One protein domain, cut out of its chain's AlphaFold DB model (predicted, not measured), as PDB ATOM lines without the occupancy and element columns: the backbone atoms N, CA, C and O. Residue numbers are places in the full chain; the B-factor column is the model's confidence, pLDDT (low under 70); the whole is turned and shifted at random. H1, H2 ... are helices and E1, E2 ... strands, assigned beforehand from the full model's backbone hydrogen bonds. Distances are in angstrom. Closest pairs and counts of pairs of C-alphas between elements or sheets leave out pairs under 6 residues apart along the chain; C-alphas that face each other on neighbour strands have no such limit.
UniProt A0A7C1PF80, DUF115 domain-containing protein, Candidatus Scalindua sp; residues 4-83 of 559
ATOM      1  N   SER A   4     386.825 360.047 461.453       78.56
ATOM      2  CA  SER A   4     385.788 359.793 460.444       78.56
ATOM      3  C   SER A   4     385.865 358.413 459.775       78.56
ATOM      4  O   SER A   4     384.837 357.805 459.495       78.56
ATOM      5  N   ALA A   5     387.066 357.873 459.530       78.88
ATOM      6  CA  ALA A   5     387.227 356.574 458.867       78.88
ATOM      7  C   ALA A   5     386.895 355.393 459.796       78.88
ATOM      8  O   ALA A   5     386.440 354.349 459.328       78.88
ATOM      9  N   PHE A   6     387.084 355.558 461.111       86.81
ATOM     10  CA  PHE A   6     386.639 354.569 462.092       86.81
ATOM     11  C   PHE A   6     385.106 354.520 462.149       86.81
ATOM     12  O   PHE A   6     384.521 353.449 461.989       86.81
ATOM     13  N   HIS A   7     384.451 355.679 462.249       90.44
ATOM     14  CA  HIS A   7     382.988 355.762 462.243       90.44
ATOM     15  C   HIS A   7     382.368 355.298 460.916       90.44
ATOM     16  O   HIS A   7     381.334 354.632 460.916       90.44
ATOM     17  N   ALA A   8     383.026 355.542 459.778       90.62
ATOM     18  CA  ALA A   8     382.611 354.995 458.484       90.62
ATOM     19  C   ALA A   8     382.643 353.454 458.457       90.62
ATOM     20  O   ALA A   8     381.740 352.814 457.904       90.62
ATOM     21  N   LEU A   9     383.657 352.836 459.074       91.94
ATOM     22  CA  LEU A   9     383.738 351.381 459.206       91.94
ATOM     23  C   LEU A   9     382.620 350.838 460.104       91.94
ATOM     24  O   LEU A   9     381.958 349.869 459.724       91.94
ATOM     25  N   GLU A  10     382.378 351.467 461.257       93.75
ATOM     26  CA  GLU A  10     381.271 351.108 462.152       93.75
ATOM     27  C   GLU A  10     379.923 351.204 461.435       93.75
ATOM     28  O   GLU A  10     379.130 350.261 461.472       93.75
ATOM     29  N   PHE A  11     379.682 352.296 460.711       94.62
ATOM     30  CA  PHE A  11     378.462 352.480 459.937       94.62
ATOM     31  C   PHE A  11     378.291 351.390 458.869       94.62
ATOM     32  O   PHE A  11     377.222 350.786 458.762       94.62
ATOM     33  N   ASN A  12     379.348 351.047 458.127       94.31
ATOM     34  CA  ASN A  12     379.315 349.932 457.177       94.31
ATOM     35  C   ASN A  12     378.941 348.594 457.845       94.31
ATOM     36  O   ASN A  12     378.218 347.793 457.245       94.31
ATOM     37  N   LEU A  13     379.407 348.334 459.073       95.38
ATOM     38  CA  LEU A  13     379.023 347.143 459.838       95.38
ATOM     39  C   LEU A  13     377.549 347.192 460.255       95.38
ATOM     40  O   LEU A  13     376.854 346.191 460.084       95.38
ATOM     41  N   LYS A  14     377.045 348.347 460.710       95.50
ATOM     42  CA  LYS A  14     375.618 348.552 461.028       95.50
ATOM     43  C   LYS A  14     374.725 348.303 459.807       95.50
ATOM     44  O   LYS A  14     373.718 347.605 459.910       95.50
ATOM     45  N   VAL A  15     375.122 348.803 458.631       93.94
ATOM     46  CA  VAL A  15     374.422 348.541 457.359       93.94
ATOM     47  C   VAL A  15     374.425 347.044 457.034       93.94
ATOM     48  O   VAL A  15     373.380 346.488 456.711       93.94
ATOM     49  N   LYS A  16     375.574 346.359 457.151       93.75
ATOM     50  CA  LYS A  16     375.665 344.902 456.917       93.75
ATOM     51  C   LYS A  16     374.841 344.082 457.913       93.75
ATOM     52  O   LYS A  16     374.325 343.035 457.538       93.75
ATOM     53  N   ALA A  17     374.710 344.558 459.148       95.50
ATOM     54  CA  ALA A  17     373.886 343.949 460.186       95.50
ATOM     55  C   ALA A  17     372.377 344.207 460.004       95.50
ATOM     56  O   ALA A  17     371.585 343.739 460.817       95.50
ATOM     57  N   GLY A  18     371.965 344.944 458.965       93.56
ATOM     58  CA  GLY A  18     370.556 345.240 458.688       93.56
ATOM     59  C   GLY A  18     369.962 346.350 459.558       93.56
ATOM     60  O   GLY A  18     368.749 346.510 459.584       93.56
ATOM     61  N   MET A  19     370.786 347.136 460.260       95.62
ATOM     62  CA  MET A  19     370.302 348.258 461.084       95.62
ATOM     63  C   MET A  19     369.855 349.471 460.257       95.62
ATOM     64  O   MET A  19     369.189 350.359 460.793       95.62
ATOM     65  N   TYR A  20     370.267 349.506 458.988       95.50
ATOM     66  CA  TYR A  20     369.977 350.545 458.010       95.50
ATOM     67  C   TYR A  20     369.479 349.896 456.722       95.50
ATOM     68  O   TYR A  20     370.223 349.190 456.033       95.50
ATOM     69  N   GLU A  21     368.226 350.159 456.388       95.44
ATOM     70  CA  GLU A  21     367.582 349.682 455.175       95.44
ATOM     71  C   GLU A  21     367.872 350.600 453.988       95.44
ATOM     72  O   GLU A  21     368.011 351.821 454.115       95.44
ATOM     73  N   LYS A  22     367.946 349.994 452.802       95.00
ATOM     74  CA  LYS A  22     368.158 350.701 451.540       95.00
ATOM     75  C   LYS A  22     367.040 350.407 450.552       95.00
ATOM     76  O   LYS A  22     366.589 349.272 450.432       95.00
ATOM     77  N   GLU A  23     366.678 351.409 449.766       95.31
ATOM     78  CA  GLU A  23     365.682 351.320 448.705       95.31
ATOM     79  C   GLU A  23     366.285 351.594 447.324       95.31
ATOM     80  O   GLU A  23     367.256 352.340 447.162       95.31
ATOM     81  N   ARG A  24     365.693 350.979 446.295       96.19
ATOM     82  CA  ARG A  24     366.007 351.272 444.893       96.19
ATOM     83  C   ARG A  24     364.973 352.229 444.329       96.19
ATOM     84  O   ARG A  24     363.791 351.905 444.300       96.19
ATOM     85  N   VAL A  25     365.441 353.337 443.767       95.19
ATOM     86  CA  VAL A  25     364.572 354.376 443.202       95.19
ATOM     87  C   VAL A  25     364.790 354.556 441.700       95.19
ATOM     88  O   VAL A  25     365.822 354.162 441.136       95.19
ATOM     89  N   LYS A  26     363.783 355.116 441.024       94.62
ATOM     90  CA  LYS A  26     363.929 355.647 439.659       94.62
ATOM     91  C   LYS A  26     364.654 356.994 439.723       94.62
ATOM     92  O   LYS A  26     364.654 357.636 440.767       94.62
ATOM     93  N   CYS A  27     365.249 357.423 438.611       94.62
ATOM     94  CA  CYS A  27     365.730 358.799 438.499       94.62
ATOM     95  C   CYS A  27     364.556 359.784 438.639       94.62
ATOM     96  O   CYS A  27     363.409 359.416 438.368       94.62
ATOM     97  N   PHE A  28     364.852 361.042 438.970       93.75
ATOM     98  CA  PHE A  28     363.887 362.139 438.947       93.75
ATOM     99  C   PHE A  28     363.098 362.198 437.633       93.75
ATOM    100  O   PHE A  28     361.896 362.363 437.676       93.75
ATOM    101  N   CYS A  29     363.687 361.964 436.455       92.38
ATOM    102  CA  CYS A  29     362.920 361.946 435.198       92.38
ATOM    103  C   CYS A  29     362.016 360.705 435.013       92.38
ATOM    104  O   CYS A  29     361.281 360.613 434.035       92.38
ATOM    105  N   GLY A  30     362.055 359.737 435.932       92.44
ATOM    106  CA  GLY A  30     361.342 358.458 435.845       92.44
ATOM    107  C   GLY A  30     362.127 357.339 435.150       92.44
ATOM    108  O   GLY A  30     361.694 356.180 435.187       92.44
ATOM    109  N   SER A  31     363.289 357.646 434.567       92.56
ATOM    110  CA  SER A  31     364.145 356.659 433.912       92.56
ATOM    111  C   SER A  31     364.779 355.663 434.889       92.56
ATOM    112  O   SER A  31     364.953 355.916 436.086       92.56
ATOM    113  N   ARG A  32     365.147 354.502 434.341       94.81
ATOM    114  CA  ARG A  32     366.005 353.498 434.983       94.81
ATOM    115  C   ARG A  32     367.385 353.384 434.328       94.81
ATOM    116  O   ARG A  32     368.230 352.695 434.901       94.81
ATOM    117  N   GLN A  33     367.593 354.032 433.178       93.62
ATOM    118  CA  GLN A  33     368.836 354.004 432.411       93.62
ATOM    119  C   GLN A  33     369.886 354.868 433.103       93.62
ATOM    120  O   GLN A  33     369.692 356.072 433.284       93.62
ATOM    121  N   ARG A  34     370.980 354.243 433.532       94.12
ATOM    122  CA  ARG A  34     372.011 354.918 434.315       94.12
ATOM    123  C   ARG A  34     373.362 354.230 434.213       94.12
ATOM    124  O   ARG A  34     373.407 353.004 434.121       94.12
ATOM    125  N   ASN A  35     374.416 355.020 434.371       94.56
ATOM    126  CA  ASN A  35     375.768 354.540 434.631       94.56
ATOM    127  C   ASN A  35     376.112 354.729 436.112       94.56
ATOM    128  O   ASN A  35     375.698 355.708 436.730       94.56
ATOM    129  N   VAL A  36     376.844 353.779 436.695       93.88
ATOM    130  CA  VAL A  36     377.374 353.903 438.062       93.88
ATOM    131  C   VAL A  36     378.721 354.608 437.979       93.88
ATOM    132  O   VAL A  36     379.603 354.150 437.253       93.88
ATOM    133  N   LEU A  37     378.863 355.718 438.702       89.75
ATOM    134  CA  LEU A  37     380.084 356.523 438.711       89.75
ATOM    135  C   LEU A  37     381.035 356.112 439.835       89.75
ATOM    136  O   LEU A  37     382.234 355.991 439.615       89.75
ATOM    137  N   THR A  38     380.495 355.863 441.028       90.44
ATOM    138  CA  THR A  38     381.235 355.325 442.178       90.44
ATOM    139  C   THR A  38     380.348 354.381 442.984       90.44
ATOM    140  O   THR A  38     379.120 354.487 442.941       90.44
ATOM    141  N   GLU A  39     380.974 353.449 443.703       93.12
ATOM    142  CA  GLU A  39     380.327 352.505 444.627       93.12
ATOM    143  C   GLU A  39     380.704 352.729 446.099       93.12
ATOM    144  O   GLU A  39     380.180 352.048 446.991       93.12
ATOM    145  N   VAL A  40     381.572 353.707 446.353       90.94
ATOM    146  CA  VAL A  40     381.985 354.131 447.687       90.94
ATOM    147  C   VAL A  40     381.958 355.649 447.801       90.94
ATOM    148  O   VAL A  40     382.166 356.372 446.823       90.94
ATOM    149  N   ASP A  41     381.684 356.131 449.007       90.06
ATOM    150  CA  ASP A  41     381.841 357.537 449.356       90.06
ATOM    151  C   ASP A  41     383.319 357.869 449.663       90.06
ATOM    152  O   ASP A  41     384.200 357.003 449.618       90.06
ATOM    153  N   ARG A  42     383.592 359.125 450.025       87.19
ATOM    154  CA  ARG A  42     384.932 359.632 450.364       87.19
ATOM    155  C   ARG A  42     385.641 358.931 451.529       87.19
ATOM    156  O   ARG A  42     386.857 359.056 451.648       87.19
ATOM    157  N   TYR A  43     384.912 358.212 452.379       88.75
ATOM    158  CA  TYR A  43     385.448 357.484 453.531       88.75
ATOM    159  C   TYR A  43     385.306 355.962 453.409       88.75
ATOM    160  O   TYR A  43     385.622 355.237 454.353       88.75
ATOM    161  N   GLY A  44     384.876 355.454 452.248       88.94
ATOM    162  CA  GLY A  44     384.711 354.021 452.001       88.94
ATOM    163  C   GLY A  44     383.367 353.446 452.460       88.94
ATOM    164  O   GLY A  44     383.223 352.225 452.561       88.94
ATOM    165  N   ILE A  45     382.368 354.282 452.745       91.31
ATOM    166  CA  ILE A  45     380.987 353.855 452.989       91.31
ATOM    167  C   ILE A  45     380.382 353.357 451.679       91.31
ATOM    168  O   ILE A  45     380.493 354.015 450.647       91.31
ATOM    169  N   GLY A  46     379.706 352.204 451.709       90.12
ATOM    170  CA  GLY A  46     379.038 351.657 450.525       90.12
ATOM    171  C   GLY A  46     377.924 352.580 450.013       90.12
ATOM    172  O   GLY A  46     376.839 352.634 450.607       90.12
ATOM    173  N   TYR A  47     378.172 353.247 448.886       87.00
ATOM    174  CA  TYR A  47     377.380 354.347 448.327       87.00
ATOM    175  C   TYR A  47     377.438 354.314 446.799       87.00
ATOM    176  O   TYR A  47     378.513 354.410 446.225       87.00
ATOM    177  N   LYS A  48     376.292 354.189 446.120       93.06
ATOM    178  CA  LYS A  48     376.269 354.133 444.652       93.06
ATOM    179  C   LYS A  48     375.740 355.424 444.055       93.06
ATOM    180  O   LYS A  48     374.526 355.607 444.014       93.06
ATOM    181  N   LEU A  49     376.628 356.253 443.515       93.75
ATOM    182  CA  LEU A  49     376.241 357.422 442.729       93.75
ATOM    183  C   LEU A  49     375.977 357.012 441.281       93.75
ATOM    184  O   LEU A  49     376.844 356.449 440.608       93.75
ATOM    185  N   CYS A  50     374.772 357.292 440.802       95.12
ATOM    186  CA  CYS A  50     374.331 356.970 439.455       95.12
ATOM    187  C   CYS A  50     374.129 358.237 438.620       95.12
ATOM    188  O   CYS A  50     373.442 359.154 439.058       95.12
ATOM    189  N   LEU A  51     374.636 358.238 437.389       94.94
ATOM    190  CA  LEU A  51     374.346 359.235 436.360       94.94
ATOM    191  C   LEU A  51     373.185 358.760 435.489       94.94
ATOM    192  O   LEU A  51     373.283 357.708 434.855       94.94
ATOM    193  N   CYS A  52     372.092 359.519 435.434       94.50
ATOM    194  CA  CYS A  52     370.981 359.208 434.539       94.50
ATOM    195  C   CYS A  52     371.337 359.492 433.072       94.50
ATOM    196  O   CYS A  52     371.658 360.626 432.728       94.50
ATOM    197  N   LEU A  53     371.165 358.500 432.191       92.56
ATOM    198  CA  LEU A  53     371.461 358.639 430.751       92.56
ATOM    199  C   LEU A  53     370.400 359.436 429.979       92.56
ATOM    200  O   LEU A  53     370.634 359.869 428.858       92.56
ATOM    201  N   ASP A  54     369.235 359.638 430.587       91.31
ATOM    202  CA  ASP A  54     368.123 360.350 429.963       91.31
ATOM    203  C   ASP A  54     368.112 361.856 430.299       91.31
ATOM    204  O   ASP A  54     367.961 362.685 429.403       91.31
ATOM    205  N   CYS A  55     368.298 362.246 431.570       90.88
ATOM    206  CA  CYS A  55     368.209 363.653 431.998       90.88
ATOM    207  C   CYS A  55     369.468 364.221 432.677       90.88
ATOM    208  O   CYS A  55     369.416 365.344 433.167       90.88
ATOM    209  N   GLY A  56     370.557 363.454 432.795       92.75
ATOM    210  CA  GLY A  56     371.823 363.916 433.386       92.75
ATOM    211  C   GLY A  56     371.844 364.086 434.912       92.75
ATOM    212  O   GLY A  56     372.919 364.218 435.480       92.75
ATOM    213  N   VAL A  57     370.699 364.031 435.605       94.25
ATOM    214  CA  VAL A  57     370.647 364.149 437.076       94.25
ATOM    215  C   VAL A  57     371.430 363.004 437.722       94.25
ATOM    216  O   VAL A  57     371.179 361.826 437.426       94.25
ATOM    217  N   LEU A  58     372.348 363.356 438.624       94.81
ATOM    218  CA  LEU A  58     373.078 362.404 439.449       94.81
ATOM    219  C   LEU A  58     372.302 362.110 440.730       94.81
ATOM    220  O   LEU A  58     371.782 363.023 441.372       94.81
ATOM    221  N   TYR A  59     372.226 360.836 441.105       96.00
ATOM    222  CA  TYR A  59     371.484 360.420 442.288       96.00
ATOM    223  C   TYR A  59     372.007 359.118 442.906       96.00
ATOM    224  O   TYR A  59     372.519 358.237 442.210       96.00
ATOM    225  N   SER A  60     371.844 358.977 444.221       95.25
ATOM    226  CA  SER A  60     372.206 357.774 444.973       95.25
ATOM    227  C   SER A  60     371.209 356.640 444.720       95.25
ATOM    228  O   SER A  60     369.993 356.823 444.837       95.25
ATOM    229  N   ASN A  61     371.695 355.449 444.348       95.50
ATOM    230  CA  ASN A  61     370.841 354.281 444.120       95.50
ATOM    231  C   ASN A  61     371.591 352.932 444.220       95.50
ATOM    232  O   ASN A  61     372.364 352.587 443.319       95.50
ATOM    233  N   PRO A  62     371.301 352.076 445.221       94.94
ATOM    234  CA  PRO A  62     370.263 352.242 446.238       94.94
ATOM    235  C   PRO A  62     370.664 353.256 447.319       94.94
ATOM    236  O   PRO A  62     371.838 353.332 447.684       94.94
ATOM    237  N   ARG A  63     369.679 353.985 447.846       93.88
ATOM    238  CA  ARG A  63     369.840 354.975 448.927       93.88
ATOM    239  C   ARG A  63     369.225 354.473 450.232       93.88
ATOM    240  O   ARG A  63     368.516 353.472 450.204       93.88
ATOM    241  N   LEU A  64     369.490 355.134 451.358       94.44
ATOM    242  CA  LEU A  64     368.822 354.817 452.630       94.44
ATOM    243  C   LEU A  64     367.319 355.129 452.546       94.44
ATOM    244  O   LEU A  64     366.931 356.130 451.943       94.44
ATOM    245  N   THR A  65     366.478 354.290 453.161       94.31
ATOM    246  CA  THR A  65     365.050 354.613 453.345       94.31
ATOM    247  C   THR A  65     364.898 355.852 454.230       94.31
ATOM    248  O   THR A  65     365.806 356.172 454.992       94.31
ATOM    249  N   THR A  66     363.756 356.541 454.179       89.38
ATOM    250  CA  THR A  66     363.516 357.751 454.992       89.38
ATOM    251  C   THR A  66     363.758 357.516 456.488       89.38
ATOM    252  O   THR A  66     364.413 358.324 457.141       89.38
ATOM    253  N   GLU A  67     363.305 356.380 457.029       89.94
ATOM    254  CA  GLU A  67     363.532 356.014 458.437       89.94
ATOM    255  C   GLU A  67     365.022 355.793 458.740       89.94
ATOM    256  O   GLU A  67     365.554 356.307 459.725       89.94
ATOM    257  N   SER A  68     365.717 355.072 457.858       93.44
ATOM    258  CA  SER A  68     367.152 354.811 457.995       93.44
ATOM    259  C   SER A  68     367.988 356.079 457.844       93.44
ATOM    260  O   SER A  68     368.998 356.232 458.524       93.44
ATOM    261  N   PHE A  69     367.564 356.999 456.980       89.56
ATOM    262  CA  PHE A  69     368.206 358.290 456.778       89.56
ATOM    263  C   PHE A  69     368.048 359.184 458.011       89.56
ATOM    264  O   PHE A  69     369.037 359.715 458.505       89.56
ATOM    265  N   LYS A  70     366.844 359.258 458.592       84.94
ATOM    266  CA  LYS A  70     366.612 359.972 459.856       84.94
ATOM    267  C   LYS A  70     367.498 359.432 460.983       84.94
ATOM    268  O   LYS A  70     368.232 360.195 461.604       84.94
ATOM    269  N   ARG A  71     367.513 358.108 461.179       88.69
ATOM    270  CA  ARG A  71     368.391 357.456 462.167       88.69
ATOM    271  C   ARG A  71     369.868 357.777 461.926       88.69
ATOM    272  O   ARG A  71     370.621 357.976 462.877       88.69
ATOM    273  N   PHE A  72     370.287 357.811 460.662       89.19
ATOM    274  CA  PHE A  72     371.660 358.128 460.292       89.19
ATOM    275  C   PHE A  72     372.048 359.547 460.732       89.19
ATOM    276  O   PHE A  72     373.106 359.711 461.337       89.19
ATOM    277  N   TYR A  73     371.180 360.542 460.518       82.44
ATOM    278  CA  TYR A  73     371.397 361.914 460.998       82.44
ATOM    279  C   TYR A  73     371.443 362.016 462.522       82.44
ATOM    280  O   TYR A  73     372.310 362.700 463.058       82.44
ATOM    281  N   GLU A  74     370.561 361.297 463.214       82.44
ATOM    282  CA  GLU A  74     370.477 361.317 464.679       82.44
ATOM    283  C   GLU A  74     371.689 360.676 465.375       82.44
ATOM    284  O   GLU A  74     371.967 361.001 466.527       82.44
ATOM    285  N   THR A  75     372.397 359.743 464.722       85.50
ATOM    286  CA  THR A  75     373.373 358.880 465.417       85.50
ATOM    287  C   THR A  75     374.775 358.847 464.817       85.50
ATOM    288  O   THR A  75     375.751 358.744 465.560       85.50
ATOM    289  N   ASP A  76     374.907 358.898 463.491       88.75
ATOM    290  CA  ASP A  76     376.155 358.561 462.796       88.75
ATOM    291  C   ASP A  76     376.700 359.726 461.952       88.75
ATOM    292  O   ASP A  76     377.917 359.877 461.837       88.75
ATOM    293  N   TYR A  77     375.833 360.586 461.407       86.88
ATOM    294  CA  TYR A  77     376.204 361.638 460.451       86.88
ATOM    295  C   TYR A  77     377.313 362.563 460.962       86.88
ATOM    296  O   TYR A  77     378.352 362.686 460.317       86.88
ATOM    297  N   ARG A  78     377.137 363.187 462.135       83.00
ATOM    298  CA  ARG A  78     378.123 364.126 462.705       83.00
ATOM    299  C   ARG A  78     379.441 363.447 463.076       83.00
ATOM    300  O   ARG A  78     380.492 364.040 462.879       83.00
ATOM    301  N   ASN A  79     379.406 362.197 463.530       86.19
ATOM    302  CA  ASN A  79     380.623 361.439 463.842       86.19
ATOM    303  C   ASN A  79     381.462 361.159 462.583       86.19
ATOM    304  O   ASN A  79     382.683 361.036 462.648       86.19
ATOM    305  N   ILE A  80     380.812 361.064 461.422       86.50
ATOM    306  CA  ILE A  80     381.477 360.807 460.144       86.50
ATOM    307  C   ILE A  80     381.870 362.125 459.457       86.50
ATOM    308  O   ILE A  80     382.977 362.228 458.927       86.50
ATOM    309  N   TYR A  81     380.992 363.130 459.469       83.62
ATOM    310  CA  TYR A  81     381.096 364.333 458.634       83.62
ATOM    311  C   TYR A  81     381.213 365.663 459.398       83.62
ATOM    312  O   TYR A  81     381.367 366.701 458.764       83.62
ATOM    313  N   GLY A  82     381.157 365.664 460.731       72.69
ATOM    314  CA  GLY A  82     381.089 366.880 461.553       72.69
ATOM    315  C   GLY A  82     382.386 367.689 461.673       72.69
ATOM    316  O   GLY A  82     382.316 368.851 462.057       72.69
ATOM    317  N   ASP A  83     383.542 367.117 461.318       56.53
ATOM    318  CA  ASP A  83     384.866 367.737 461.514       56.53
ATOM    319  C   ASP A  83     385.346 368.623 460.342       56.53
ATOM    320  O   ASP A  83     386.483 369.094 460.350       56.53
TER     321      ASP A  83
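This is residues 4 to 83 of the 559 residues of the protein "DUF115 domain-containing protein" of Candidatus Scalindua sp (UniProt A0A7C1PF80). This is an elongated domain with a small three-stranded antiparallel sheet, E1, E2 and E3, toward one end and three helices gathered at the other. The first helix H1 and the last helix H3 meet there, H2 leads into H3, and a long stretch with no named element, residues 17 to 33, runs back from the helical end to the far end of the sheet, where E1 begins. The printed part has 80 residues, with three named helices and three named strands in the order H1 E1 E2 E3 H2 H3, and its class is mixed, helices and strands. The sheet has the order E1 E2 E3, all antiparallel. The whole is compact by its radius of gyration of the C-alphas, 13.4 A, yet elongated in outline, with spans of 37 by 23 by 21 A.

The sheet is a meander, each strand the antiparallel neighbour of the one before: E1, residues 34 to 40, E2, residues 46 to 52, and E3, residues 58 to 60. E2 is the inner strand, and E1 and E3 are the edge strands. E1 and E2 form a hairpin, with 158 degrees between their directions; N 37 and O 49, at 2.9 A, and N 51 and O 35, at 2.8 A, are within hydrogen-bond range. E2 and E3 form a hairpin at 149 degrees, with N 50 and O 59 at 2.8 A. Outside the named strands, residues 22 to 23 pair antiparallel with residues 63 to 64. H1, residues 4 to 16, only grazes the sheet, with its residues 8 to 16; its closest C-alphas to E2 are those of Asn 12 and Gly 46, 6.9 A apart. H1 touches H3, residues 77 to 81, with its residues 4 to 8 alone; the closest C-alphas are those of Ser 4 and Ile 80, 4.4 A apart. H2, residues 66 to 75, and H3 are near each other and meet only through their link. H2 and H3 are not on the sheet, and H1 and H2 are apart. In H1, H2 and H3 every O i to N i+4 pair is within hydrogen-bond range.

E1 is 16.7 A from first to last C-alpha, E2 19.4 A and E3 7.3 A. E1 begins at C-alpha 34, (372.011, 354.918, 434.315). H1 is 18.3 A long and begins at C-alpha 4, (385.788, 359.793, 460.444). H2 is 14.4 A long and H3 5.9 A, ending at C-alpha 81, (381.096, 364.333, 458.634).

The two C-alphas farthest apart are those of Phe 6 and Asp 54, 37.5 A. The printed part has no cut. The link from H1 to E1, with 17 residues, is long, and the other four links are tight. The mean pLDDT of the printed part is 90.8, and one printed residue, Asp 83, is under 70.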